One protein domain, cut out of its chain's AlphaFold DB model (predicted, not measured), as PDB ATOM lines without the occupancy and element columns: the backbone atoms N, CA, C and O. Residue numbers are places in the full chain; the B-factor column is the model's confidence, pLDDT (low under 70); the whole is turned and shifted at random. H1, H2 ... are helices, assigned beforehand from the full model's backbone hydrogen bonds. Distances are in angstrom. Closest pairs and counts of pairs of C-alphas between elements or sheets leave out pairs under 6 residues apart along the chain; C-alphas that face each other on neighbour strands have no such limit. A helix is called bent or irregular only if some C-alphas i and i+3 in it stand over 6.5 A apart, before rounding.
ATOM      1  N   TYR A   4     316.509 190.979 247.126       58.91
ATOM      2  CA  TYR A   4     315.968 191.487 245.864       58.91
ATOM      3  C   TYR A   4     315.656 190.397 244.832       58.91
ATOM      4  O   TYR A   4     314.693 190.533 244.079       58.91
ATOM      5  N   PHE A   5     316.415 189.298 244.822       66.44
ATOM      6  CA  PHE A   5     316.142 188.160 243.947       66.44
ATOM      7  C   PHE A   5     314.825 187.477 244.337       66.44
ATOM      8  O   PHE A   5     314.012 187.160 243.473       66.44
ATOM      9  N   PHE A   6     314.565 187.340 245.641       66.69
ATOM     10  CA  PHE A   6     313.310 186.784 246.157       66.69
ATOM     11  C   PHE A   6     312.107 187.674 245.859       66.69
ATOM     12  O   PHE A   6     311.059 187.176 245.453       66.69
ATOM     13  N   ILE A   7     312.268 188.991 246.011       69.81
ATOM     14  CA  ILE A   7     311.213 189.955 245.686       69.81
ATOM     15  C   ILE A   7     310.887 189.884 244.189       69.81
ATOM     16  O   ILE A   7     309.719 189.766 243.834       69.81
ATOM     17  N   GLY A   8     311.893 189.869 243.309       67.56
ATOM     18  CA  GLY A   8     311.675 189.747 241.864       67.56
ATOM     19  C   GLY A   8     310.963 188.450 241.471       67.56
ATOM     20  O   GLY A   8     310.045 188.465 240.654       67.56
ATOM     21  N   LEU A   9     311.326 187.341 242.112       70.19
ATOM     22  CA  LEU A   9     310.772 186.020 241.834       70.19
ATOM     23  C   LEU A   9     309.287 185.892 242.229       70.19
ATOM     24  O   LEU A   9     308.558 185.132 241.600       70.19
ATOM     25  N   VAL A  10     308.817 186.675 243.207       73.38
ATOM     26  CA  VAL A  10     307.400 186.733 243.616       73.38
ATOM     27  C   VAL A  10     306.626 187.828 242.866       73.38
ATOM     28  O   VAL A  10     305.482 187.618 242.465       73.38
ATOM     29  N   VAL A  11     307.238 188.991 242.634       74.31
ATOM     30  CA  VAL A  11     306.577 190.157 242.019       74.31
ATOM     31  C   VAL A  11     306.308 189.952 240.529       74.31
ATOM     32  O   VAL A  11     305.259 190.370 240.050       74.31
ATOM     33  N   VAL A  12     307.201 189.285 239.789       73.62
ATOM     34  CA  VAL A  12     307.019 189.020 238.349       73.62
ATOM     35  C   VAL A  12     305.773 188.167 238.057       73.62
ATOM     36  O   VAL A  12     304.940 188.611 237.262       73.62
ATOM     37  N   PRO A  13     305.566 186.995 238.692       71.69
ATOM     38  CA  PRO A  13     304.355 186.212 238.461       71.69
ATOM     39  C   PRO A  13     303.083 186.923 238.950       71.69
ATOM     40  O   PRO A  13     302.056 186.844 238.276       71.69
ATOM     41  N   LEU A  14     303.140 187.685 240.052       74.00
ATOM     42  CA  LEU A  14     302.000 188.487 240.524       74.00
ATOM     43  C   LEU A  14     301.647 189.634 239.565       74.00
ATOM     44  O   LEU A  14     300.474 189.857 239.277       74.00
ATOM     45  N   GLY A  15     302.645 190.338 239.031       72.25
ATOM     46  CA  GLY A  15     302.448 191.397 238.041       72.25
ATOM     47  C   GLY A  15     301.855 190.867 236.736       72.25
ATOM     48  O   GLY A  15     300.983 191.502 236.145       72.25
ATOM     49  N   ALA A  16     302.257 189.662 236.327       69.62
ATOM     50  CA  ALA A  16     301.688 188.999 235.163       69.62
ATOM     51  C   ALA A  16     300.202 188.636 235.371       69.62
ATOM     52  O   ALA A  16     299.388 188.857 234.474       69.62
ATOM     53  N   MET A  17     299.807 188.181 236.568       71.31
ATOM     54  CA  MET A  17     298.398 187.891 236.889       71.31
ATOM     55  C   MET A  17     297.470 189.112 236.750       71.31
ATOM     56  O   MET A  17     296.294 188.948 236.429       71.31
ATOM     57  N   ILE A  18     297.982 190.331 236.954       76.06
ATOM     58  CA  ILE A  18     297.202 191.579 236.880       76.06
ATOM     59  C   ILE A  18     296.944 192.009 235.421       76.06
ATOM     60  O   ILE A  18     295.932 192.652 235.133       76.06
ATOM     61  N   HIS A  19     297.801 191.612 234.472       71.00
ATOM     62  CA  HIS A  19     297.689 191.982 233.054       71.00
ATOM     63  C   HIS A  19     297.721 190.765 232.110       71.00
ATOM     64  O   HIS A  19     298.642 190.616 231.304       71.00
ATOM     65  N   PRO A  20     296.677 189.916 232.122       68.62
ATOM     66  CA  PRO A  20     296.680 188.646 231.397       68.62
ATOM     67  C   PRO A  20     296.760 188.800 229.872       68.62
ATOM     68  O   PRO A  20     297.323 187.937 229.208       68.62
ATOM     69  N   LYS A  21     296.259 189.904 229.299       71.94
ATOM     70  CA  LYS A  21     296.331 190.151 227.844       71.94
ATOM     71  C   LYS A  21     297.771 190.249 227.326       71.94
ATOM     72  O   LYS A  21     298.076 189.700 226.277       71.94
ATOM     73  N   ILE A  22     298.665 190.877 228.093       68.12
ATOM     74  CA  ILE A  22     300.074 191.061 227.705       68.12
ATOM     75  C   ILE A  22     300.805 189.712 227.632       68.12
ATOM     76  O   ILE A  22     301.724 189.556 226.835       68.12
ATOM     77  N   ILE A  23     300.385 188.728 228.434       66.44
ATOM     78  CA  ILE A  23     300.989 187.391 228.461       66.44
ATOM     79  C   ILE A  23     300.711 186.636 227.158       66.44
ATOM     80  O   ILE A  23     301.622 186.031 226.598       66.44
ATOM     81  N   TRP A  24     299.463 186.660 226.685       68.81
ATOM     82  CA  TRP A  24     299.056 185.911 225.492       68.81
ATOM     83  C   TRP A  24     299.569 186.548 224.200       68.81
ATOM     84  O   TRP A  24     299.876 185.827 223.252       68.81
ATOM     85  N   ASP A  25     299.731 187.871 224.190       78.00
ATOM     86  CA  ASP A  25     300.222 188.605 223.022       78.00
ATOM     87  C   ASP A  25     301.760 188.640 222.937       78.00
ATOM     88  O   ASP A  25     302.315 188.933 221.877       78.00
ATOM     89  N   ASN A  26     302.476 188.338 224.028       81.75
ATOM     90  CA  ASN A  26     303.935 188.431 224.081       81.75
ATOM     91  C   ASN A  26     304.591 187.132 224.576       81.75
ATOM     92  O   ASN A  26     304.733 186.881 225.775       81.75
ATOM     93  N   PHE A  27     305.083 186.343 223.618       79.25
ATOM     94  CA  PHE A  27     305.757 185.066 223.866       79.25
ATOM     95  C   PHE A  27     306.931 185.166 224.858       79.25
ATOM     96  O   PHE A  27     307.138 184.257 225.663       79.25
ATOM     97  N   ILE A  28     307.678 186.277 224.861       80.75
ATOM     98  CA  ILE A  28     308.820 186.471 225.771       80.75
ATOM     99  C   ILE A  28     308.339 186.557 227.225       80.75
ATOM    100  O   ILE A  28     308.932 185.938 228.110       80.75
ATOM    101  N   VAL A  29     307.240 187.276 227.469       79.12
ATOM    102  CA  VAL A  29     306.641 187.415 228.806       79.12
ATOM    103  C   VAL A  29     306.141 186.061 229.306       79.12
ATOM    104  O   VAL A  29     306.376 185.706 230.461       79.12
ATOM    105  N   PHE A  30     305.521 185.270 228.429       79.69
ATOM    106  CA  PHE A  30     305.066 183.921 228.758       79.69
ATOM    107  C   PHE A  30     306.218 182.989 229.172       79.69
ATOM    108  O   PHE A  30     306.140 182.335 230.214       79.69
ATOM    109  N   VAL A  31     307.324 182.970 228.417       83.56
ATOM    110  CA  VAL A  31     308.510 182.159 228.752       83.56
ATOM    111  C   VAL A  31     309.133 182.596 230.082       83.56
ATOM    112  O   VAL A  31     309.467 181.747 230.911       83.56
ATOM    113  N   MET A  32     309.257 183.906 230.326       80.88
ATOM    114  CA  MET A  32     309.772 184.423 231.600       80.88
ATOM    115  C   MET A  32     308.894 184.020 232.789       80.88
ATOM    116  O   MET A  32     309.417 183.670 233.847       80.88
ATOM    117  N   LEU A  33     307.570 184.010 232.611       82.62
ATOM    118  CA  LEU A  33     306.629 183.579 233.641       82.62
ATOM    119  C   LEU A  33     306.837 182.099 233.980       82.62
ATOM    120  O   LEU A  33     307.003 181.771 235.155       82.62
ATOM    121  N   ILE A  34     306.928 181.222 232.976       84.19
ATOM    122  CA  ILE A  34     307.200 179.793 233.192       84.19
ATOM    123  C   ILE A  34     308.520 179.593 233.943       84.19
ATOM    124  O   ILE A  34     308.549 178.873 234.940       84.19
ATOM    125  N   LEU A  35     309.599 180.254 233.514       84.62
ATOM    126  CA  LEU A  35     310.903 180.153 234.176       84.62
ATOM    127  C   LEU A  35     310.839 180.616 235.636       84.62
ATOM    128  O   LEU A  35     311.357 179.933 236.518       84.62
ATOM    129  N   SER A  36     310.158 181.735 235.904       84.31
ATOM    130  CA  SER A  36     309.958 182.217 237.274       84.31
ATOM    131  C   SER A  36     309.160 181.220 238.118       84.31
ATOM    132  O   SER A  36     309.537 180.949 239.254       84.31
ATOM    133  N   GLY A  37     308.123 180.595 237.545       84.38
ATOM    134  CA  GLY A  37     307.312 179.580 238.212       84.38
ATOM    135  C   GLY A  37     308.110 178.325 238.556       84.38
ATOM    136  O   GLY A  37     308.010 177.828 239.674       84.38
ATOM    137  N   VAL A  38     308.956 177.847 237.639       87.31
ATOM    138  CA  VAL A  38     309.849 176.704 237.890       87.31
ATOM    139  C   VAL A  38     310.851 177.028 238.997       87.31
ATOM    140  O   VAL A  38     311.043 176.211 239.895       87.31
ATOM    141  N   LEU A  39     311.456 178.219 238.983       84.94
ATOM    142  CA  LEU A  39     312.386 178.645 240.035       84.94
ATOM    143  C   LEU A  39     311.700 178.796 241.400       84.94
ATOM    144  O   LEU A  39     312.267 178.424 242.425       84.94
ATOM    145  N   LEU A  40     310.469 179.307 241.429       84.94
ATOM    146  CA  LEU A  40     309.675 179.405 242.655       84.94
ATOM    147  C   LEU A  40     309.336 178.018 243.190       84.94
ATOM    148  O   LEU A  40     309.508 177.750 244.378       84.94
ATOM    149  N   PHE A  41     308.927 177.114 242.306       85.62
ATOM    150  CA  PHE A  41     308.615 175.741 242.664       85.62
ATOM    151  C   PHE A  41     309.827 175.003 243.251       85.62
ATOM    152  O   PHE A  41     309.719 174.408 244.324       85.62
ATOM    153  N   THR A  42     311.001 175.085 242.616       86.44
ATOM    154  CA  THR A  42     312.225 174.456 243.145       86.44
ATOM    155  C   THR A  42     312.656 175.070 244.475       86.44
ATOM    156  O   THR A  42     313.087 174.350 245.380       86.44
ATOM    157  N   PHE A  43     312.483 176.381 244.645       83.69
ATOM    158  CA  PHE A  43     312.765 177.049 245.910       83.69
ATOM    159  C   PHE A  43     311.854 176.558 247.041       83.69
ATOM    160  O   PHE A  43     312.337 176.193 248.114       83.69
ATOM    161  N   VAL A  44     310.546 176.469 246.790       85.00
ATOM    162  CA  VAL A  44     309.577 175.961 247.771       85.00
ATOM    163  C   VAL A  44     309.895 174.520 248.163       85.00
ATOM    164  O   VAL A  44     309.811 174.193 249.343       85.00
ATOM    165  N   LEU A  45     310.329 173.679 247.219       87.06
ATOM    166  CA  LEU A  45     310.763 172.307 247.503       87.06
ATOM    167  C   LEU A  45     312.078 172.223 248.289       87.06
ATOM    168  O   LEU A  45     312.294 171.260 249.022       87.06
ATOM    169  N   THR A  46     312.947 173.229 248.192       86.31
ATOM    170  CA  THR A  46     314.227 173.238 248.915       86.31
ATOM    171  C   THR A  46     314.013 173.309 250.430       86.31
ATOM    172  O   THR A  46     314.770 172.707 251.188       86.31
ATOM    173  N   ILE A  47     312.961 173.990 250.892       83.25
ATOM    174  CA  ILE A  47     312.649 174.138 252.323       83.25
ATOM    175  C   ILE A  47     312.383 172.780 253.009       83.25
ATOM    176  O   ILE A  47     313.095 172.469 253.970       83.25
ATOM    177  N   PRO A  48     311.411 171.950 252.567       85.81
ATOM    178  CA  PRO A  48     311.155 170.653 253.185       85.81
ATOM    179  C   PRO A  48     312.331 169.691 253.016       85.81
ATOM    180  O   PRO A  48     312.660 168.989 253.968       85.81
ATOM    181  N   VAL A  49     313.015 169.698 251.865       88.81
ATOM    182  CA  VAL A  49     314.205 168.858 251.645       88.81
ATOM    183  C   VAL A  49     315.306 169.204 252.647       88.81
ATOM    184  O   VAL A  49     315.839 168.316 253.307       88.81
ATOM    185  N   ASN A  50     315.600 170.491 252.833       87.62
ATOM    186  CA  ASN A  50     316.598 170.931 253.805       87.62
ATOM    187  C   ASN A  50     316.191 170.558 255.241       87.62
ATOM    188  O   ASN A  50     317.018 170.109 256.029       87.62
ATOM    189  N   ARG A  51     314.897 170.648 255.580       85.56
ATOM    190  CA  ARG A  51     314.402 170.163 256.878       85.56
ATOM    191  C   ARG A  51     314.581 168.656 257.059       85.56
ATOM    192  O   ARG A  51     314.948 168.241 258.152       85.56
ATOM    193  N   MET A  52     314.359 167.843 256.027       89.75
ATOM    194  CA  MET A  52     314.609 166.397 256.103       89.75
ATOM    195  C   MET A  52     316.090 166.094 256.349       89.75
ATOM    196  O   MET A  52     316.400 165.252 257.190       89.75
ATOM    197  N   VAL A  53     316.992 166.810 255.669       90.50
ATOM    198  CA  VAL A  53     318.442 166.682 255.876       90.50
ATOM    199  C   VAL A  53     318.815 167.044 257.313       90.50
ATOM    200  O   VAL A  53     319.441 166.233 257.987       90.50
ATOM    201  N   LEU A  54     318.351 168.191 257.823       90.38
ATOM    202  CA  LEU A  54     318.603 168.607 259.208       90.38
ATOM    203  C   LEU A  54     318.115 167.567 260.221       90.38
ATOM    204  O   LEU A  54     318.844 167.219 261.145       90.38
ATOM    205  N   THR A  55     316.908 167.030 260.042       90.50
ATOM    206  CA  THR A  55     316.384 165.968 260.914       90.50
ATOM    207  C   THR A  55     317.253 164.711 260.858       90.50
ATOM    208  O   THR A  55     317.530 164.112 261.897       90.50
ATOM    209  N   SER A  56     317.720 164.317 259.669       92.06
ATOM    210  CA  SER A  56     318.625 163.173 259.515       92.06
ATOM    211  C   SER A  56     319.965 163.405 260.213       92.06
ATOM    212  O   SER A  56     320.481 162.494 260.855       92.06
ATOM    213  N   GLU A  57     320.527 164.609 260.118       92.75
ATOM    214  CA  GLU A  57     321.784 164.962 260.784       92.75
ATOM    215  C   GLU A  57     321.629 164.987 262.311       92.75
ATOM    216  O   GLU A  57     322.488 164.462 263.017       92.75
ATOM    217  N   ILE A  58     320.502 165.490 262.829       92.31
ATOM    218  CA  ILE A  58     320.163 165.428 264.261       92.31
ATOM    219  C   ILE A  58     320.117 163.976 264.747       92.31
ATOM    220  O   ILE A  58     320.663 163.660 265.805       92.31
ATOM    221  N   GLN A  59     319.475 163.078 263.996       92.94
ATOM    222  CA  GLN A  59     319.454 161.661 264.362       92.94
ATOM    223  C   GLN A  59     320.846 161.027 264.290       92.94
ATOM    224  O   GLN A  59     321.212 160.277 265.194       92.94
ATOM    225  N   GLY A  60     321.648 161.381 263.283       90.88
ATOM    226  CA  GLY A  60     323.048 160.967 263.195       90.88
ATOM    227  C   GLY A  60     323.861 161.411 264.412       90.88
ATOM    228  O   GLY A  60     324.580 160.604 264.998       90.88
ATOM    229  N   PHE A  61     323.689 162.657 264.858       93.19
ATOM    230  CA  PHE A  61     324.331 163.173 266.066       93.19
ATOM    231  C   PHE A  61     323.921 162.376 267.315       93.19
ATOM    232  O   PHE A  61     324.780 161.926 268.074       93.19
ATOM    233  N   LYS A  62     322.616 162.133 267.504       91.50
ATOM    234  CA  LYS A  62     322.096 161.330 268.628       91.50
ATOM    235  C   LYS A  62     322.644 159.897 268.614       91.50
ATOM    236  O   LYS A  62     322.966 159.361 269.673       91.50
ATOM    237  N   ALA A  63     322.806 159.294 267.436       91.00
ATOM    238  CA  ALA A  63     323.411 157.972 267.301       91.00
ATOM    239  C   ALA A  63     324.889 157.966 267.732       91.00
ATOM    240  O   ALA A  63     325.305 157.069 268.463       91.00
ATOM    241  N   VAL A  64     325.673 158.986 267.358       89.81
ATOM    242  CA  VAL A  64     327.070 159.120 267.817       89.81
ATOM    243  C   VAL A  64     327.129 159.263 269.339       89.81
ATOM    244  O   VAL A  64     327.927 158.582 269.976       89.81
ATOM    245  N   VAL A  65     326.249 160.073 269.942       90.19
ATOM    246  CA  VAL A  65     326.142 160.190 271.410       90.19
ATOM    247  C   VAL A  65     325.897 158.827 272.060       90.19
ATOM    248  O   VAL A  65     326.542 158.490 273.053       90.19
ATOM    249  N   GLN A  66     324.989 158.026 271.500       89.25
ATOM    250  CA  GLN A  66     324.688 156.694 272.015       89.25
ATOM    251  C   GLN A  66     325.905 155.764 271.937       89.25
ATOM    252  O   GLN A  66     326.233 155.123 272.931       89.25
ATOM    253  N   VAL A  67     326.603 155.733 270.797       87.75
ATOM    254  CA  VAL A  67     327.810 154.909 270.614       87.75
ATOM    255  C   VAL A  67     328.898 155.296 271.616       87.75
ATOM    256  O   VAL A  67     329.459 154.420 272.263       87.75
ATOM    257  N   VAL A  68     329.151 156.594 271.812       85.75
ATOM    258  CA  VAL A  68     330.155 157.078 272.779       85.75
ATOM    259  C   VAL A  68     329.823 156.653 274.208       85.75
ATOM    260  O   VAL A  68     330.717 156.306 274.981       85.75
ATOM    261  N   ASN A  69     328.542 156.668 274.577       83.75
ATOM    262  CA  ASN A  69     328.112 156.252 275.909       83.75
ATOM    263  C   ASN A  69     328.255 154.740 276.129       83.75
ATOM    264  O   ASN A  69     328.628 154.338 277.229       83.75
ATOM    265  N   THR A  70     327.997 153.921 275.105       82.12
ATOM    266  CA  THR A  70     328.160 152.460 275.171       82.12
ATOM    267  C   THR A  70     329.635 152.050 275.158       82.12
ATOM    268  O   THR A  70     330.059 151.273 276.007       82.12
ATOM    269  N   ASP A  71     330.451 152.622 274.268       76.62
ATOM    270  CA  ASP A  71     331.873 152.266 274.117       76.62
ATOM    271  C   ASP A  71     332.697 152.574 275.382       76.62
ATOM    272  O   ASP A  71     333.575 151.809 275.790       76.62
ATOM    273  N   ARG A  72     332.338 153.645 276.105       66.88
ATOM    274  CA  ARG A  72     332.910 153.956 277.429       66.88
ATOM    275  C   ARG A  72     332.721 152.845 278.462       66.88
ATOM    276  O   ARG A  72     333.503 152.787 279.408       66.88
ATOM    277  N   GLN A  73     331.690 152.011 278.321       62.38
ATOM    278  CA  GLN A  73     331.410 150.906 279.241       62.38
ATOM    279  C   GLN A  73     332.160 149.622 278.862       62.38
ATOM    280  O   GLN A  73     332.505 148.850 279.754       62.38
ATOM    281  N   GLU A  74     332.441 149.406 277.573       64.88
ATOM    282  CA  GLU A  74     333.012 148.151 277.056       64.88
ATOM    283  C   GLU A  74     334.532 148.205 276.831       64.88
ATOM    284  O   GLU A  74     335.191 147.167 276.749       64.88
ATOM    285  N   GLY A  75     335.127 149.401 276.850       59.12
ATOM    286  CA  GLY A  75     336.547 149.584 277.146       59.12
ATOM    287  C   GLY A  75     337.530 149.084 276.087       59.12
ATOM    288  O   GLY A  75     338.691 148.854 276.439       59.12
ATOM    289  N   ASN A  76     337.140 148.922 274.813       63.06
ATOM    290  CA  ASN A  76     338.117 148.597 273.776       63.06
ATOM    291  C   ASN A  76     337.678 148.847 272.315       63.06
ATOM    292  O   ASN A  76     336.648 148.354 271.877       63.06
ATOM    293  N   ILE A  77     338.639 149.412 271.563       55.47
ATOM    294  CA  ILE A  77     338.859 149.352 270.100       55.47
ATOM    295  C   ILE A  77     338.164 150.457 269.259       55.47
ATOM    296  O   ILE A  77     336.955 150.527 269.149       55.47
ATOM    297  N   GLU A  78     339.001 151.294 268.612       63.91
ATOM    298  CA  GLU A  78     338.698 152.442 267.709       63.91
ATOM    299  C   GLU A  78     338.637 153.871 268.294       63.91
ATOM    300  O   GLU A  78     338.066 154.798 267.718       63.91
ATOM    301  N   ASN A  79     339.380 154.113 269.372       73.94
ATOM    302  CA  ASN A  79     339.485 155.422 270.034       73.94
ATOM    303  C   ASN A  79     339.808 156.618 269.103       73.94
ATOM    304  O   ASN A  79     339.343 157.730 269.339       73.94
ATOM    305  N   ALA A  80     340.621 156.431 268.058       76.88
ATOM    306  CA  ALA A  80     340.986 157.519 267.141       76.88
ATOM    307  C   ALA A  80     339.853 157.876 266.162       76.88
ATOM    308  O   ALA A  80     339.564 159.058 265.972       76.88
ATOM    309  N   ALA A  81     339.192 156.869 265.582       82.94
ATOM    310  CA  ALA A  81     338.069 157.066 264.668       82.94
ATOM    311  C   ALA A  81     336.858 157.652 265.405       82.94
ATOM    312  O   ALA A  81     336.232 158.597 264.922       82.94
ATOM    313  N   LEU A  82     336.598 157.174 266.626       85.00
ATOM    314  CA  LEU A  82     335.539 157.706 267.475       85.00
ATOM    315  C   LEU A  82     335.796 159.172 267.851       85.00
ATOM    316  O   LEU A  82     334.908 160.008 267.705       85.00
ATOM    317  N   LYS A  83     337.025 159.520 268.259       85.06
ATOM    318  CA  LYS A  83     337.402 160.915 268.557       85.06
ATOM    319  C   LYS A  83     337.263 161.832 267.346       85.06
ATOM    320  O   LYS A  83     336.787 162.956 267.496       85.06
ATOM    321  N   LEU A  84     337.641 161.361 266.157       89.06
ATOM    322  CA  LEU A  84     337.445 162.118 264.923       89.06
ATOM    323  C   LEU A  84     335.951 162.344 264.658       89.06
ATOM    324  O   LEU A  84     335.538 163.470 264.389       89.06
ATOM    325  N   LYS A  85     335.123 161.305 264.822       90.00
ATOM    326  CA  LYS A  85     333.676 161.410 264.614       90.00
ATOM    327  C   LYS A  85     332.991 162.330 265.622       90.00
ATOM    328  O   LYS A  85     332.083 163.076 265.248       90.00
ATOM    329  N   ILE A  86     333.443 162.327 266.875       90.06
ATOM    330  CA  ILE A  86     333.018 163.284 267.905       90.06
ATOM    331  C   ILE A  86     333.360 164.714 267.473       90.06
ATOM    332  O   ILE A  86     332.497 165.590 267.528       90.06
ATOM    333  N   ALA A  87     334.590 164.952 267.009       91.81
ATOM    334  CA  ALA A  87     335.023 166.273 266.562       91.81
ATOM    335  C   ALA A  87     334.183 166.785 265.378       91.81
ATOM    336  O   ALA A  87     333.696 167.914 265.425       91.81
ATOM    337  N   GLU A  88     333.942 165.946 264.364       93.00
ATOM    338  CA  GLU A  88     333.063 166.271 263.229       93.00
ATOM    339  C   GLU A  88     331.637 166.609 263.682       93.00
ATOM    340  O   GLU A  88     331.052 167.601 263.245       93.00
ATOM    341  N   SER A  89     331.084 165.800 264.589       93.50
ATOM    342  CA  SER A  89     329.716 165.968 265.090       93.50
ATOM    343  C   SER A  89     329.570 167.260 265.897       93.50
ATOM    344  O   SER A  89     328.598 167.995 265.726       93.50
ATOM    345  N   ASN A  90     330.562 167.592 266.727       93.00
ATOM    346  CA  ASN A  90     330.597 168.843 267.484       93.00
ATOM    347  C   ASN A  90     330.804 170.064 266.576       93.00
ATOM    348  O   ASN A  90     330.188 171.106 266.800       93.00
ATOM    349  N   GLN A  91     331.630 169.949 265.531       94.56
ATOM    350  CA  GLN A  91     331.799 171.009 264.537       94.56
ATOM    351  C   GLN A  91     330.487 171.285 263.799       94.56
ATOM    352  O   GLN A  91     330.114 172.448 263.611       94.56
ATOM    353  N   TRP A  92     329.781 170.226 263.395       94.94
ATOM    354  CA  TRP A  92     328.451 170.343 262.814       94.94
ATOM    355  C   TRP A  92     327.489 171.033 263.785       94.94
ATOM    356  O   TRP A  92     326.879 172.027 263.403       94.94
ATOM    357  N   LEU A  93     327.417 170.588 265.045       93.75
ATOM    358  CA  LEU A  93     326.534 171.176 266.055       93.75
ATOM    359  C   LEU A  93     326.791 172.679 266.227       93.75
ATOM    360  O   LEU A  93     325.853 173.470 266.159       93.75
ATOM    361  N   ALA A  94     328.056 173.083 266.373       92.56
ATOM    362  CA  ALA A  94     328.435 174.485 266.533       92.56
ATOM    363  C   ALA A  94     328.031 175.336 265.319       92.56
ATOM    364  O   ALA A  94     327.459 176.419 265.465       92.56
ATOM    365  N   LYS A  95     328.281 174.831 264.104       91.62
ATOM    366  CA  LYS A  95     327.885 175.505 262.862       91.62
ATOM    367  C   LYS A  95     326.364 175.634 262.771       91.62
ATOM    368  O   LYS A  95     325.854 176.711 262.468       91.62
ATOM    369  N   THR A  96     325.642 174.553 263.038       91.94
ATOM    370  CA  THR A  96     324.182 174.506 262.947       91.94
ATOM    371  C   THR A  96     323.543 175.414 263.993       91.94
ATOM    372  O   THR A  96     322.656 176.182 263.640       91.94
ATOM    373  N   GLN A  97     324.033 175.434 265.236       91.12
ATOM    374  CA  GLN A  97     323.550 176.346 266.279       91.12
ATOM    375  C   GLN A  97     323.814 177.820 265.942       91.12
ATOM    376  O   GLN A  97     322.930 178.650 266.146       91.12
ATOM    377  N   TYR A  98     324.971 178.151 265.357       91.44
ATOM    378  CA  TYR A  98     325.255 179.509 264.879       91.44
ATOM    379  C   TYR A  98     324.236 179.971 263.824       91.44
ATOM    380  O   TYR A  98     323.636 181.038 263.952       91.44
ATOM    381  N   TYR A  99     323.974 179.152 262.800       86.88
ATOM    382  CA  TYR A  99     322.970 179.496 261.787       86.88
ATOM    383  C   TYR A  99     321.540 179.458 262.329       86.88
ATOM    384  O   TYR A  99     320.714 180.262 261.898       86.88
ATOM    385  N   ALA A 100     321.245 178.577 263.284       87.69
ATOM    386  CA  ALA A 100     319.941 178.500 263.928       87.69
ATOM    387  C   ALA A 100     319.630 179.765 264.739       87.69
ATOM    388  O   ALA A 100     318.487 180.217 264.733       87.69
ATOM    389  N   GLN A 101     320.630 180.400 265.362       87.25
ATOM    390  CA  GLN A 101     320.448 181.704 266.011       87.25
ATOM    391  C   GLN A 101     320.057 182.806 265.014       87.25
ATOM    392  O   GLN A 101     319.218 183.647 265.329       87.25
ATOM    393  N   ILE A 102     320.617 182.784 263.801       86.62
ATOM    394  CA  ILE A 102     320.334 183.781 262.755       86.62
ATOM    395  C   ILE A 102     318.986 183.503 262.066       86.62
ATOM    396  O   ILE A 102     318.233 184.426 261.763       86.62
ATOM    397  N   PHE A 103     318.657 182.230 261.833       82.69
ATOM    398  CA  PHE A 103     317.485 181.794 261.068       82.69
ATOM    399  C   PHE A 103     316.555 180.888 261.893       82.69
ATOM    400  O   PHE A 103     316.215 179.786 261.461       82.69
ATOM    401  N   ASN A 104     316.109 181.343 263.071       79.69
ATOM    402  CA  ASN A 104     315.412 180.483 264.045       79.69
ATOM    403  C   ASN A 104     314.175 179.742 263.501       79.69
ATOM    404  O   ASN A 104     313.856 178.654 263.968       79.69
ATOM    405  N   TRP A 105     313.488 180.310 262.506       81.38
ATOM    406  CA  TRP A 105     312.236 179.777 261.970       81.38
ATOM    407  C   TRP A 105     312.476 178.569 261.056       81.38
ATOM    408  O   TRP A 105     311.577 177.752 260.826       81.38
ATOM    409  N   HIS A 106     313.691 178.455 260.518       82.12
ATOM    410  CA  HIS A 106     314.068 177.416 259.570       82.12
ATOM    411  C   HIS A 106     314.555 176.142 260.271       82.12
ATOM    412  O   HIS A 106     314.283 175.041 259.790       82.12
ATOM    413  N   PHE A 107     315.212 176.284 261.426       85.31
ATOM    414  CA  PHE A 107     315.830 175.176 262.156       85.31
ATOM    415  C   PHE A 107     314.875 174.528 263.179       85.31
ATOM    416  O   PHE A 107     314.097 175.228 263.833       85.31
ATOM    417  N   PRO A 108     314.920 173.192 263.359       84.88
ATOM    418  CA  PRO A 108     314.175 172.509 264.415       84.88
ATOM    419  C   PRO A 108     314.627 172.958 265.810       84.88
ATOM    420  O   PRO A 108     315.818 173.169 266.037       84.88
ATOM    421  N   ARG A 109     313.692 173.025 266.769       84.56
ATOM    422  CA  ARG A 109     314.013 173.393 268.163       84.56
ATOM    423  C   ARG A 109     315.020 172.447 268.816       84.56
ATOM    424  O   ARG A 109     315.868 172.909 269.569       84.56
ATOM    425  N   GLU A 110     314.978 171.170 268.447       85.38
ATOM    426  CA  GLU A 110     315.888 170.133 268.947       85.38
ATOM    427  C   GLU A 110     317.369 170.516 268.812       85.38
ATOM    428  O   GLU A 110     318.170 170.158 269.663       85.38
ATOM    429  N   VAL A 111     317.748 171.289 267.784       86.94
ATOM    430  CA  VAL A 111     319.140 171.730 267.569       86.94
ATOM    431  C   VAL A 111     319.669 172.569 268.738       86.94
ATOM    432  O   VAL A 111     320.852 172.497 269.065       86.94
ATOM    433  N   PHE A 112     318.809 173.369 269.371       85.81
ATOM    434  CA  PHE A 112     319.192 174.216 270.503       85.81
ATOM    435  C   PHE A 112     319.312 173.436 271.815       85.81
ATOM    436  O   PHE A 112     319.952 173.915 272.744       85.81
ATOM    437  N   GLU A 113     318.701 172.255 271.888       88.25
ATOM    438  CA  GLU A 113     318.720 171.381 273.065       88.25
ATOM    439  C   GLU A 113     319.910 170.409 273.041       88.25
ATOM    440  O   GLU A 113     320.245 169.809 274.060       88.25
ATOM    441  N   LEU A 114     320.553 170.238 271.881       89.44
ATOM    442  CA  LEU A 114     321.733 169.392 271.737       89.44
ATOM    443  C   LEU A 114     322.960 170.023 272.409       89.44
ATOM    444  O   LEU A 114     323.318 171.175 272.153       89.44
TER     445      LEU A 114
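This is residues 4 to 114 of the 118 residues of an uncharacterized protein of viral metagenome (UniProt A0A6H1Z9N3). One very long helix, H3, is the backbone of a thin rod, and shorter helices fold back along it toward each of its two ends. Near its first end H1 and the little H2 make a small hook, with H1 folding back on H3; from its other end H4 returns slantwise in a helical hairpin, and a short tail with H5 turns back toward H3. The printed part has 111 residues with five named helices, in the order H1, H2, H3, H4, H5, and no named strand; the class is all helix. The whole is extended, with a radius of gyration of the C-alphas of 23.0 A, and spans 76 by 24 by 16 A.

H1 is residues 4 to 18, 20.8 A from first to last C-alpha, beginning at C-alpha 4 at (315.968, 191.487, 245.864). It is neither bent nor irregular, but only just: C-alphas 10 and 13 are 6.0 A apart. H2 is residues 20 to 25. H3 is residues 27 to 74, 70.2 A long, from C-alpha 27 at (305.757, 185.066, 223.866) to C-alpha 74 at (333.012, 148.151, 277.056). H4 is residues 79 to 102, 35.0 A long, and H5 is residues 110 to 113.

H3 is the hub, touching three other helices. Its residues 33 to 40 alone touch H1, opposite ways at a steep tilt of 43 degrees; the closest C-alphas, of Pro 13 and Leu 33, are 5.9 A apart. H2 and H3 touch only at the corner, with the C-alphas of Ile 23 and Phe 30 closest at 5.4 A. H1 and H2 are close but not clearly touching, their closest C-alphas, of Ala 16 and Ile 23, 6.9 A apart, and about perpendicular at 88 degrees. H3 and H4 form a helical hairpin, opposite ways at a steep tilt of 44 degrees; residues 61 to 68 of H3 touch residues 82 to 89 of H4, and the closest C-alphas, of Phe 61 and Ser 89, are 6.1 A apart. H5 touches H4 at residues 93 to 100 alone, the C-alphas of Gln 97 and Phe 112 closest at 6.4 A. H5 and H3 are close but not clearly touching, the C-alphas of Ile 58 and Val 111 closest at 7.2 A. H1 and H2 are both apart from H4 and H5. In H4 every O i to N i+4 pair is within hydrogen-bond range, against 10 of 11 in H1, 1 of 2 in H2 and 41 of 44 in H3; H5 is too short for such a pair.

The two C-alphas farthest apart, of Asp 25 and Gly 75, are 76.0 A apart. The printed part has no cut. The links H1 to H2, H2 to H3 and H3 to H4 are tight, and H4 to H5 is short. Residues 72 to 78, of which 72 to 74 belong to H3, stand free. Mean pLDDT of the printed part is 82.0; it is under 70 at residues 4 to 8, 16, 20, 22 to 24 and 72 to 78.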